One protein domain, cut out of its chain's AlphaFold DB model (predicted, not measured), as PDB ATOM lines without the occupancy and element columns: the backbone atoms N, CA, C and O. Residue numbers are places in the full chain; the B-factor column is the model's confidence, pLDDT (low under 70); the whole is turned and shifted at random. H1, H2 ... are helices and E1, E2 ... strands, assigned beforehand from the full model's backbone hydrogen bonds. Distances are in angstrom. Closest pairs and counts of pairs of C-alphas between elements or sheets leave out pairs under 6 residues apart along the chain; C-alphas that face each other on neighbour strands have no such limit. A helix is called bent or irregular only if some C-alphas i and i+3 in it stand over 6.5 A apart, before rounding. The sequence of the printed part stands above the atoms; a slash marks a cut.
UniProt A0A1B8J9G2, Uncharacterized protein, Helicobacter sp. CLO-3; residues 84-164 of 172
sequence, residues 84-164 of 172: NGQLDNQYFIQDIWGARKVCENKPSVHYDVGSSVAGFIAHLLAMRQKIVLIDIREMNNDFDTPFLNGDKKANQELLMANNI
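Overview. This is residues 84 to 164 of the 172 residues of an uncharacterized protein of Helicobacter sp. CLO-3 (UniProt A0A1B8J9G2). Two helices, H1 and H2, lie side by side with H2 in the middle of the domain, and a small ribbon of two short parallel strands, E1 and E2, runs near H2. On the side of H2 away from H1, a loose loop bulges out with the short helix H3 on it; its residues 141 to 147 stick out. The printed part has 81 residues with three named helices and two named strands, in the order H1, E1, H2, E2, H3; the one sheet has the order E1, E2, all parallel. The class is mixed, helices and strands, with 39 residues, under half, in named elements. The whole is compact, with a radius of gyration of the C-alphas of 12.7 A and spans of 28 by 26 by 25 A.

Arrangement. Start at Asn 84 and go on to H1, residues 89 to 105. It touches H2, residues 117 to 126, at a shallow tilt of 28 degrees, the same way; the closest C-alphas are those of Asp 95 and Phe 120, 4.4 A apart. Between them in the chain lies E1, residues 110 to 113, whose closest C-alpha to H1 is that of His 110, 7.8 A from that of Val 102. E2, residues 131 to 134, is the parallel neighbour of E1 at 18 degrees; look for N 132 and O 110, 2.8 A apart, and N 112 and O 132, 2.9 A apart, both within hydrogen-bond range. E1, H2 and E2 form a strand-helix-strand unit, two parallel neighbour strands with a helix between them in the chain, and its crossover is right-handed. The closest C-alphas of H2 and E2 are those of Leu 124 and Ile 131, 7.8 A apart. H3, residues 146 to 149, is apart from H1, H2 and E1. O i to N i+4 pairs are within hydrogen-bond range in 11 of 13 cases in H1 and 4 of 6 in H2, while H3 is too short for such a pair.

Along the chain. Find C-alpha 89 at (15.055, -38.822, 21.561); from there H1 runs 25.3 A to C-alpha 105. E1 covers 10.0 A, H2 11.6 A and E2 9.8 A. H2 is irregular, but only just: C-alphas 117 and 120 are 6.7 A apart. H3 ends at C-alpha 149, at (20.508, -25.006, 47.956), after 5.2 A.

Size, cuts and confidence. The two C-alphas farthest apart are those of Glu 104 and Ile 164, 34.3 A. The printed part has no cut. The link from E2 to H3 is long, with 11 residues, and residues 150 to 164 hold no named element. Model confidence is under 70 at residues 84 to 90 and 139 to 164.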
ATOM      1  N   ASN A  84      26.563 -39.072  31.042       62.84
ATOM      2  CA  ASN A  84      25.324 -38.807  31.756       62.84
ATOM      3  C   ASN A  84      24.913 -37.344  31.491       62.84
ATOM      4  O   ASN A  84      25.743 -36.436  31.548       62.84
ATOM      5  N   GLY A  85      23.644 -37.117  31.159       59.00
ATOM      6  CA  GLY A  85      23.071 -35.782  31.010       59.00
ATOM      7  C   GLY A  85      22.830 -35.339  29.567       59.00
ATOM      8  O   GLY A  85      22.410 -34.204  29.347       59.00
ATOM      9  N   GLN A  86      23.078 -36.200  28.573       64.75
ATOM     10  CA  GLN A  86      22.705 -35.927  27.182       64.75
ATOM     11  C   GLN A  86      21.346 -36.545  26.846       64.75
ATOM     12  O   GLN A  86      21.128 -37.737  27.034       64.75
ATOM     13  N   LEU A  87      20.441 -35.720  26.317       57.03
ATOM     14  CA  LEU A  87      19.123 -36.146  25.854       57.03
ATOM     15  C   LEU A  87      19.238 -36.893  24.517       57.03
ATOM     16  O   LEU A  87      19.693 -36.329  23.520       57.03
ATOM     17  N   ASP A  88      18.767 -38.137  24.489       65.12
ATOM     18  CA  ASP A  88      18.505 -38.902  23.267       65.12
ATOM     19  C   ASP A  88      16.985 -39.073  23.104       65.12
ATOM     20  O   ASP A  88      16.264 -39.400  24.048       65.12
ATOM     21  N   ASN A  89      16.480 -38.831  21.892       64.00
ATOM     22  CA  ASN A  89      15.055 -38.822  21.561       64.00
ATOM     23  C   ASN A  89      14.343 -40.142  21.907       64.00
ATOM     24  O   ASN A  89      13.146 -40.127  22.190       64.00
ATOM     25  N   GLN A  90      15.043 -41.282  21.849       69.44
ATOM     26  CA  GLN A  90      14.448 -42.580  22.199       69.44
ATOM     27  C   GLN A  90      14.328 -42.769  23.713       69.44
ATOM     28  O   GLN A  90      13.299 -43.250  24.188       69.44
ATOM     29  N   TYR A  91      15.343 -42.339  24.460       73.50
ATOM     30  CA  TYR A  91      15.330 -42.378  25.920       73.50
ATOM     31  C   TYR A  91      14.303 -41.405  26.493       73.50
ATOM     32  O   TYR A  91      13.622 -41.755  27.445       73.50
ATOM     33  N   PHE A  92      14.054 -40.265  25.840       81.94
ATOM     34  CA  PHE A  92      13.025 -39.318  26.283       81.94
ATOM     35  C   PHE A  92      11.638 -39.963  26.475       81.94
ATOM     36  O   PHE A  92      10.963 -39.713  27.470       81.94
ATOM     37  N   ILE A  93      11.196 -40.826  25.553       85.31
ATOM     38  CA  ILE A  93       9.893 -41.498  25.690       85.31
ATOM     39  C   ILE A  93       9.914 -42.544  26.813       85.31
ATOM     40  O   ILE A  93       8.917 -42.696  27.524       85.31
ATOM     41  N   GLN A  94      11.036 -43.243  26.994       88.12
ATOM     42  CA  GLN A  94      11.212 -44.218  28.073       88.12
ATOM     43  C   GLN A  94      11.219 -43.534  29.442       88.12
ATOM     44  O   GLN A  94      10.517 -43.984  30.346       88.12
ATOM     45  N   ASP A  95      11.916 -42.407  29.554       91.62
ATOM     46  CA  ASP A  95      11.990 -41.577  30.750       91.62
ATOM     47  C   ASP A  95      10.588 -41.120  31.173       91.62
ATOM     48  O   ASP A  95      10.199 -41.274  32.332       91.62
ATOM     49  N   ILE A  96       9.776 -40.639  30.224       91.62
ATOM     50  CA  ILE A  96       8.382 -40.261  30.492       91.62
ATOM     51  C   ILE A  96       7.548 -41.475  30.917       91.62
ATOM     52  O   ILE A  96       6.776 -41.385  31.875       91.62
ATOM     53  N   TRP A  97       7.671 -42.609  30.223       94.75
ATOM     54  CA  TRP A  97       6.925 -43.822  30.564       94.75
ATOM     55  C   TRP A  97       7.259 -44.318  31.978       94.75
ATOM     56  O   TRP A  97       6.345 -44.564  32.771       94.75
ATOM     57  N   GLY A  98       8.545 -44.398  32.323       94.81
ATOM     58  CA  GLY A  98       9.003 -44.792  33.651       94.81
ATOM     59  C   GLY A  98       8.554 -43.798  34.719       94.81
ATOM     60  O   GLY A  98       8.068 -44.199  35.778       94.81
ATOM     61  N   ALA A  99       8.634 -42.493  34.430       95.81
ATOM     62  CA  ALA A  99       8.306 -41.451  35.402       95.81
ATOM     63  C   ALA A  99       6.825 -41.512  35.778       95.81
ATOM     64  O   ALA A  99       6.469 -41.411  36.954       95.81
ATOM     65  N   ARG A 100       5.957 -41.786  34.796       95.88
ATOM     66  CA  ARG A 100       4.531 -42.040  35.037       95.88
ATOM     67  C   ARG A 100       4.319 -43.221  35.976       95.88
ATOM     68  O   ARG A 100       3.504 -43.118  36.885       95.88
ATOM     69  N   LYS A 101       5.075 -44.310  35.814       97.12
ATOM     70  CA  LYS A 101       4.967 -45.482  36.696       97.12
ATOM     71  C   LYS A 101       5.394 -45.189  38.124       97.12
ATOM     72  O   LYS A 101       4.705 -45.617  39.049       97.12
ATOM     73  N   VAL A 102       6.464 -44.428  38.321       96.19
ATOM     74  CA  VAL A 102       6.869 -44.002  39.668       96.19
ATOM     75  C   VAL A 102       5.812 -43.080  40.285       96.19
ATOM     76  O   VAL A 102       5.418 -43.289  41.429       96.19
ATOM     77  N   CYS A 103       5.275 -42.132  39.513       95.00
ATOM     78  CA  CYS A 103       4.217 -41.220  39.958       95.00
ATOM     79  C   CYS A 103       2.914 -41.942  40.345       95.00
ATOM     80  O   CYS A 103       2.277 -41.582  41.334       95.00
ATOM     81  N   GLU A 104       2.525 -42.965  39.579       96.56
ATOM     82  CA  GLU A 104       1.347 -43.799  39.844       96.56
ATOM     83  C   GLU A 104       1.502 -44.590  41.155       96.56
ATOM     84  O   GLU A 104       0.562 -44.653  41.945       96.56
ATOM     85  N   ASN A 105       2.688 -45.155  41.411       96.62
ATOM     86  CA  ASN A 105       2.926 -46.038  42.560       96.62
ATOM     87  C   ASN A 105       3.389 -45.314  43.835       96.62
ATOM     88  O   ASN A 105       3.239 -45.865  44.923       96.62
ATOM     89  N   LYS A 106       3.949 -44.103  43.717       92.44
ATOM     90  CA  LYS A 106       4.409 -43.249  44.831       92.44
ATOM     91  C   LYS A 106       5.236 -44.002  45.886       92.44
ATOM     92  O   LYS A 106       4.867 -44.002  47.065       92.44
ATOM     93  N   PRO A 107       6.340 -44.664  45.497       95.19
ATOM     94  CA  PRO A 107       7.188 -45.337  46.471       95.19
ATOM     95  C   PRO A 107       7.736 -44.328  47.490       95.19
ATOM     96  O   PRO A 107       8.025 -43.181  47.151       95.19
ATOM     97  N   SER A 108       7.928 -44.755  48.740       93.06
ATOM     98  CA  SER A 108       8.534 -43.900  49.773       93.06
ATOM     99  C   SER A 108       9.971 -43.498  49.421       93.06
ATOM    100  O   SER A 108      10.384 -42.377  49.709       93.06
ATOM    101  N   VAL A 109      10.714 -44.396  48.765       88.12
ATOM    102  CA  VAL A 109      12.047 -44.171  48.189       88.12
ATOM    103  C   VAL A 109      12.142 -44.942  46.875       88.12
ATOM    104  O   VAL A 109      11.789 -46.120  46.820       88.12
ATOM    105  N   HIS A 110      12.622 -44.293  45.818       89.19
ATOM    106  CA  HIS A 110      12.925 -44.929  44.540       89.19
ATOM    107  C   HIS A 110      14.434 -45.179  44.437       89.19
ATOM    108  O   HIS A 110      15.214 -44.240  44.535       89.19
ATOM    109  N   TYR A 111      14.850 -46.427  44.244       88.88
ATOM    110  CA  TYR A 111      16.248 -46.763  43.977       88.88
ATOM    111  C   TYR A 111      16.427 -46.908  42.470       88.88
ATOM    112  O   TYR A 111      15.762 -47.743  41.859       88.88
ATOM    113  N   ASP A 112      17.305 -46.095  41.894       88.31
ATOM    114  CA  ASP A 112      17.603 -46.085  40.465       88.31
ATOM    115  C   ASP A 112      19.068 -46.458  40.217       88.31
ATOM    116  O   ASP A 112      19.959 -46.073  40.980       88.31
ATOM    117  N   VAL A 113      19.308 -47.215  39.144       87.38
ATOM    118  CA  VAL A 113      20.647 -47.638  38.736       87.38
ATOM    119  C   VAL A 113      20.938 -47.133  37.328       87.38
ATOM    120  O   VAL A 113      20.391 -47.640  36.351       87.38
ATOM    121  N   GLY A 114      21.857 -46.176  37.225       83.25
ATOM    122  CA  GLY A 114      22.435 -45.730  35.961       83.25
ATOM    123  C   GLY A 114      21.527 -44.877  35.072       83.25
ATOM    124  O   GLY A 114      21.920 -44.594  33.933       83.25
ATOM    125  N   SER A 115      20.356 -44.425  35.532       87.12
ATOM    126  CA  SER A 115      19.549 -43.500  34.732       87.12
ATOM    127  C   SER A 115      20.176 -42.110  34.668       87.12
ATOM    128  O   SER A 115      20.917 -41.669  35.551       87.12
ATOM    129  N   SER A 116      19.890 -41.388  33.582       84.94
ATOM    130  CA  SER A 116      20.466 -40.062  33.400       84.94
ATOM    131  C   SER A 116      19.850 -39.024  34.341       84.94
ATOM    132  O   SER A 116      18.626 -38.919  34.445       84.94
ATOM    133  N   VAL A 117      20.704 -38.183  34.940       85.25
ATOM    134  CA  VAL A 117      20.284 -37.050  35.776       85.25
ATOM    135  C   VAL A 117      19.454 -36.039  34.981       85.25
ATOM    136  O   VAL A 117      18.444 -35.565  35.486       85.25
ATOM    137  N   ALA A 118      19.825 -35.744  33.729       83.25
ATOM    138  CA  ALA A 118      19.104 -34.777  32.887       83.25
ATOM    139  C   ALA A 118      17.847 -35.346  32.199       83.25
ATOM    140  O   ALA A 118      17.126 -34.596  31.542       83.25
ATOM    141  N   GLY A 119      17.607 -36.655  32.316       87.44
ATOM    142  CA  GLY A 119      16.463 -37.353  31.728       87.44
ATOM    143  C   GLY A 119      15.497 -37.837  32.806       87.44
ATOM    144  O   GLY A 119      14.897 -37.038  33.529       87.44
ATOM    145  N   PHE A 120      15.384 -39.157  32.946       91.75
ATOM    146  CA  PHE A 120      14.491 -39.825  33.895       91.75
ATOM    147  C   PHE A 120      14.520 -39.236  35.312       91.75
ATOM    148  O   PHE A 120      13.469 -38.906  35.870       91.75
ATOM    149  N   ILE A 121      15.712 -39.036  35.882       90.75
ATOM    150  CA  ILE A 121      15.856 -38.540  37.256       90.75
ATOM    151  C   ILE A 121      15.335 -37.106  37.388       90.75
ATOM    152  O   ILE A 121      14.664 -36.806  38.373       90.75
ATOM    153  N   ALA A 122      15.552 -36.233  36.398       89.44
ATOM    154  CA  ALA A 122      15.000 -34.877  36.412       89.44
ATOM    155  C   ALA A 122      13.467 -34.887  36.480       89.44
ATOM    156  O   ALA A 122      12.878 -34.087  37.211       89.44
ATOM    157  N   HIS A 123      12.807 -35.816  35.779       92.75
ATOM    158  CA  HIS A 123      11.357 -35.974  35.891       92.75
ATOM    159  C   HIS A 123      10.941 -36.398  37.301       92.75
ATOM    160  O   HIS A 123      10.007 -35.820  37.857       92.75
ATOM    161  N   LEU A 124      11.638 -37.368  37.899       93.06
ATOM    162  CA  LEU A 124      11.345 -37.816  39.261       93.06
ATOM    163  C   LEU A 124      11.555 -36.700  40.301       93.06
ATOM    164  O   LEU A 124      10.702 -36.503  41.171       93.06
ATOM    165  N   LEU A 125      12.636 -35.927  40.170       88.62
ATOM    166  CA  LEU A 125      12.922 -34.770  41.023       88.62
ATOM    167  C   LEU A 125      11.842 -33.688  40.893       88.62
ATOM    168  O   LEU A 125      11.372 -33.170  41.905       88.62
ATOM    169  N   ALA A 126      11.376 -33.392  39.673       89.25
ATOM    170  CA  ALA A 126      10.279 -32.444  39.450       89.25
ATOM    171  C   ALA A 126       8.971 -32.877  40.137       89.25
ATOM    172  O   ALA A 126       8.173 -32.037  40.555       89.25
ATOM    173  N   MET A 127       8.768 -34.186  40.305       90.19
ATOM    174  CA  MET A 127       7.635 -34.765  41.034       90.19
ATOM    175  C   MET A 127       7.866 -34.872  42.550       90.19
ATOM    176  O   MET A 127       6.998 -35.384  43.255       90.19
ATOM    177  N   ARG A 128       9.004 -34.381  43.065       87.50
ATOM    178  CA  ARG A 128       9.415 -34.474  44.478       87.50
ATOM    179  C   ARG A 128       9.520 -35.915  44.992       87.50
ATOM    180  O   ARG A 128       9.309 -36.172  46.176       87.50
ATOM    181  N   GLN A 129       9.828 -36.865  44.110       91.62
ATOM    182  CA  GLN A 129      10.104 -38.242  44.508       91.62
ATOM    183  C   GLN A 129      11.436 -38.297  45.267       91.62
ATOM    184  O   GLN A 129      12.435 -37.754  44.798       91.62
ATOM    185  N   LYS A 130      11.478 -38.997  46.409       87.06
ATOM    186  CA  LYS A 130      12.745 -39.325  47.079       87.06
ATOM    187  C   LYS A 130      13.458 -40.429  46.298       87.06
ATOM    188  O   LYS A 130      12.838 -41.461  46.026       87.06
ATOM    189  N   ILE A 131      14.723 -40.211  45.934       86.19
ATOM    190  CA  ILE A 131      15.479 -41.073  45.014       86.19
ATOM    191  C   ILE A 131      16.865 -41.374  45.582       86.19
ATOM    192  O   ILE A 131      17.526 -40.477  46.088       86.19
ATOM    193  N   VAL A 132      17.330 -42.609  45.423       85.75
ATOM    194  CA  VAL A 132      18.734 -42.999  45.598       85.75
ATOM    195  C   VAL A 132      19.264 -43.414  44.230       85.75
ATOM    196  O   VAL A 132      18.782 -44.393  43.668       85.75
ATOM    197  N   LEU A 133      20.222 -42.658  43.692       83.06
ATOM    198  CA  LEU A 133      20.823 -42.915  42.383       83.06
ATOM    199  C   LEU A 133      22.179 -43.599  42.547       83.06
ATOM    200  O   LEU A 133      23.087 -43.057  43.181       83.06
ATOM    201  N   ILE A 134      22.327 -44.760  41.923       83.12
ATOM    202  CA  ILE A 134      23.572 -45.523  41.873       83.12
ATOM    203  C   ILE A 134      24.069 -45.487  40.428       83.12
ATOM    204  O   ILE A 134      23.447 -46.069  39.544       83.12
ATOM    205  N   ASP A 135      25.181 -44.807  40.167       80.88
ATOM    206  CA  ASP A 135      25.766 -44.708  38.828       80.88
ATOM    207  C   ASP A 135      27.273 -44.975  38.912       80.88
ATOM    208  O   ASP A 135      27.937 -44.534  39.846       80.88
ATOM    209  N   ILE A 136      27.805 -45.735  37.956       77.88
ATOM    210  CA  ILE A 136      29.246 -46.019  37.857       77.88
ATOM    211  C   ILE A 136      29.983 -44.957  37.039       77.88
ATOM    212  O   ILE A 136      31.215 -44.936  37.020       77.88
ATOM    213  N   ARG A 137      29.243 -44.125  36.298       76.06
ATOM    214  CA  ARG A 137      29.805 -43.073  35.455       76.06
ATOM    215  C   ARG A 137      30.169 -41.877  36.318       76.06
ATOM    216  O   ARG A 137      29.407 -41.472  37.193       76.06
ATOM    217  N   GLU A 138      31.307 -41.266  36.013       72.19
ATOM    218  CA  GLU A 138      31.682 -39.994  36.618       72.19
ATOM    219  C   GLU A 138      30.621 -38.931  36.303       72.19
ATOM    220  O   GLU A 138      30.219 -38.747  35.150       72.19
ATOM    221  N   MET A 139      30.170 -38.217  37.334       67.50
ATOM    222  CA  MET A 139      29.278 -37.074  37.179       67.50
ATOM    223  C   MET A 139      30.069 -35.787  37.372       67.50
ATOM    224  O   MET A 139      30.661 -35.570  38.429       67.50
ATOM    225  N   ASN A 140      30.076 -34.927  36.347       65.06
ATOM    226  CA  ASN A 140      30.595 -33.574  36.499       65.06
ATOM    227  C   ASN A 140      29.559 -32.739  37.263       65.06
ATOM    228  O   ASN A 140      28.474 -32.474  36.746       65.06
ATOM    229  N   ASN A 141      29.883 -32.348  38.492       59.12
ATOM    230  CA  ASN A 141      28.958 -31.707  39.428       59.12
ATOM    231  C   ASN A 141      28.902 -30.173  39.292       59.12
ATOM    232  O   ASN A 141      28.611 -29.487  40.268       59.12
ATOM    233  N   ASP A 142      29.107 -29.628  38.089       57.34
ATOM    234  CA  ASP A 142      28.947 -28.193  37.778       57.34
ATOM    235  C   ASP A 142      27.464 -27.758  37.723       57.34
ATOM    236  O   ASP A 142      27.041 -26.970  36.874       57.34
ATOM    237  N   PHE A 143      26.626 -28.286  38.614       56.47
ATOM    238  CA  PHE A 143      25.263 -27.798  38.770       56.47
ATOM    239  C   PHE A 143      25.319 -26.472  39.527       56.47
ATOM    240  O   PHE A 143      25.760 -26.428  40.672       56.47
ATOM    241  N   ASP A 144      24.879 -25.381  38.900       44.75
ATOM    242  CA  ASP A 144      24.779 -24.084  39.567       44.75
ATOM    243  C   ASP A 144      23.702 -24.175  40.662       44.75
ATOM    244  O   ASP A 144      22.493 -24.242  40.417       44.75
ATOM    245  N   THR A 145      24.165 -24.307  41.902       50.19
ATOM    246  CA  THR A 145      23.374 -24.761  43.047       50.19
ATOM    247  C   THR A 145      22.531 -23.712  43.801       50.19
ATOM    248  O   THR A 145      21.872 -24.132  44.752       50.19
ATOM    249  N   PRO A 146      22.410 -22.406  43.459       44.91
ATOM    250  CA  PRO A 146      21.510 -21.511  44.201       44.91
ATOM    251  C   PRO A 146      20.046 -21.982  44.219       44.91
ATOM    252  O   PRO A 146      19.368 -21.854  45.236       44.91
ATOM    253  N   PHE A 147      19.578 -22.595  43.126       43.31
ATOM    254  CA  PHE A 147      18.222 -23.144  43.010       43.31
ATOM    255  C   PHE A 147      18.014 -24.430  43.838       43.31
ATOM    256  O   PHE A 147      16.939 -24.637  44.392       43.31
ATOM    257  N   LEU A 148      19.044 -25.275  43.977       40.00
ATOM    258  CA  LEU A 148      18.979 -26.528  44.749       40.00
ATOM    259  C   LEU A 148      19.266 -26.322  46.247       40.00
ATOM    260  O   LEU A 148      18.712 -27.033  47.085       40.00
ATOM    261  N   ASN A 149      20.085 -25.321  46.588       38.50
ATOM    262  CA  ASN A 149      20.508 -25.006  47.956       38.50
ATOM    263  C   ASN A 149      19.529 -24.103  48.722       38.50
ATOM    264  O   ASN A 149      19.677 -23.966  49.939       38.50
ATOM    265  N   GLY A 150      18.564 -23.477  48.038       36.50
ATOM    266  CA  GLY A 150      17.541 -22.623  48.655       36.50
ATOM    267  C   GLY A 150      16.501 -23.397  49.472       36.50
ATOM    268  O   GLY A 150      15.988 -22.871  50.454       36.50
ATOM    269  N   ASP A 151      16.265 -24.668  49.134       43.66
ATOM    270  CA  ASP A 151      15.282 -25.547  49.781       43.66
ATOM    271  C   ASP A 151      15.962 -26.793  50.379       43.66
ATOM    272  O   ASP A 151      15.724 -27.942  49.997       43.66
ATOM    273  N   LYS A 152      16.825 -26.575  51.382       41.22
ATOM    274  CA  LYS A 152      17.555 -27.655  52.082       41.22
ATOM    275  C   LYS A 152      16.650 -28.699  52.757       41.22
ATOM    276  O   LYS A 152      17.130 -29.764  53.112       41.22
ATOM    277  N   LYS A 153      15.350 -28.421  52.929       40.09
ATOM    278  CA  LYS A 153      14.378 -29.370  53.501       40.09
ATOM    279  C   LYS A 153      13.723 -30.305  52.475       40.09
ATOM    280  O   LYS A 153      13.168 -31.313  52.895       40.09
ATOM    281  N   ALA A 154      13.766 -29.994  51.176       41.16
ATOM    282  CA  ALA A 154      13.093 -30.794  50.144       41.16
ATOM    283  C   ALA A 154      14.049 -31.692  49.340       41.16
ATOM    284  O   ALA A 154      13.631 -32.748  48.877       41.16
ATOM    285  N   ASN A 155      15.321 -31.299  49.207       40.81
ATOM    286  CA  ASN A 155      16.261 -31.916  48.259       40.81
ATOM    287  C   ASN A 155      17.429 -32.660  48.922       40.81
ATOM    288  O   ASN A 155      18.457 -32.905  48.289       40.81
ATOM    289  N   GLN A 156      17.309 -33.005  50.203       40.34
ATOM    290  CA  GLN A 156      18.346 -33.784  50.865       40.34
ATOM    291  C   GLN A 156      18.250 -35.251  50.429       40.34
ATOM    292  O   GLN A 156      17.199 -35.876  50.553       40.34
ATOM    293  N   GLU A 157      19.394 -35.766  49.968       44.19
ATOM    294  CA  GLU A 157      19.698 -37.169  49.645       44.19
ATOM    295  C   GLU A 157      19.479 -37.611  48.194       44.19
ATOM    296  O   GLU A 157      18.976 -38.700  47.948       44.19
ATOM    297  N   LEU A 158      20.026 -36.872  47.224       46.16
ATOM    298  CA  LEU A 158      20.696 -37.578  46.129       46.16
ATOM    299  C   LEU A 158      21.993 -38.170  46.704       46.16
ATOM    300  O   LEU A 158      23.055 -37.553  46.660       46.16
ATOM    301  N   LEU A 159      21.883 -39.337  47.340       41.44
ATOM    302  CA  LEU A 159      23.039 -40.126  47.763       41.44
ATOM    303  C   LEU A 159      23.686 -40.699  46.502       41.44
ATOM    304  O   LEU A 159      23.366 -41.803  46.073       41.44
ATOM    305  N   MET A 160      24.556 -39.906  45.879       45.53
ATOM    306  CA  MET A 160      25.417 -40.359  44.794       45.53
ATOM    307  C   MET A 160      26.507 -41.242  45.406       45.53
ATOM    308  O   MET A 160      27.474 -40.739  45.979       45.53
ATOM    309  N   ALA A 161      26.346 -42.561  45.330       35.75
ATOM    310  CA  ALA A 161      27.377 -43.500  45.758       35.75
ATOM    311  C   ALA A 161      28.517 -43.560  44.722       35.75
ATOM    312  O   ALA A 161      28.713 -44.571  44.058       35.75
ATOM    313  N   ASN A 162      29.285 -42.478  44.586       37.59
ATOM    314  CA  ASN A 162      30.557 -42.507  43.871       37.59
ATOM    315  C   ASN A 162      31.639 -42.904  44.874       37.59
ATOM    316  O   ASN A 162      32.045 -42.054  45.659       37.59
ATOM    317  N   ASN A 163      32.060 -44.176  44.893       31.67
ATOM    318  CA  ASN A 163      33.410 -44.598  45.306       31.67
ATOM    319  C   ASN A 163      33.573 -46.127  45.253       31.67
ATOM    320  O   ASN A 163      33.273 -46.831  46.215       31.67
ATOM    321  N   ILE A 164      34.181 -46.635  44.176       31.52
ATOM    322  CA  ILE A 164      35.074 -47.796  44.283       31.52
ATOM    323  C   ILE A 164      36.399 -47.421  43.617       31.52
ATOM    324  O   ILE A 164      36.619 -47.692  42.443       31.52
TER     325      ILE A 164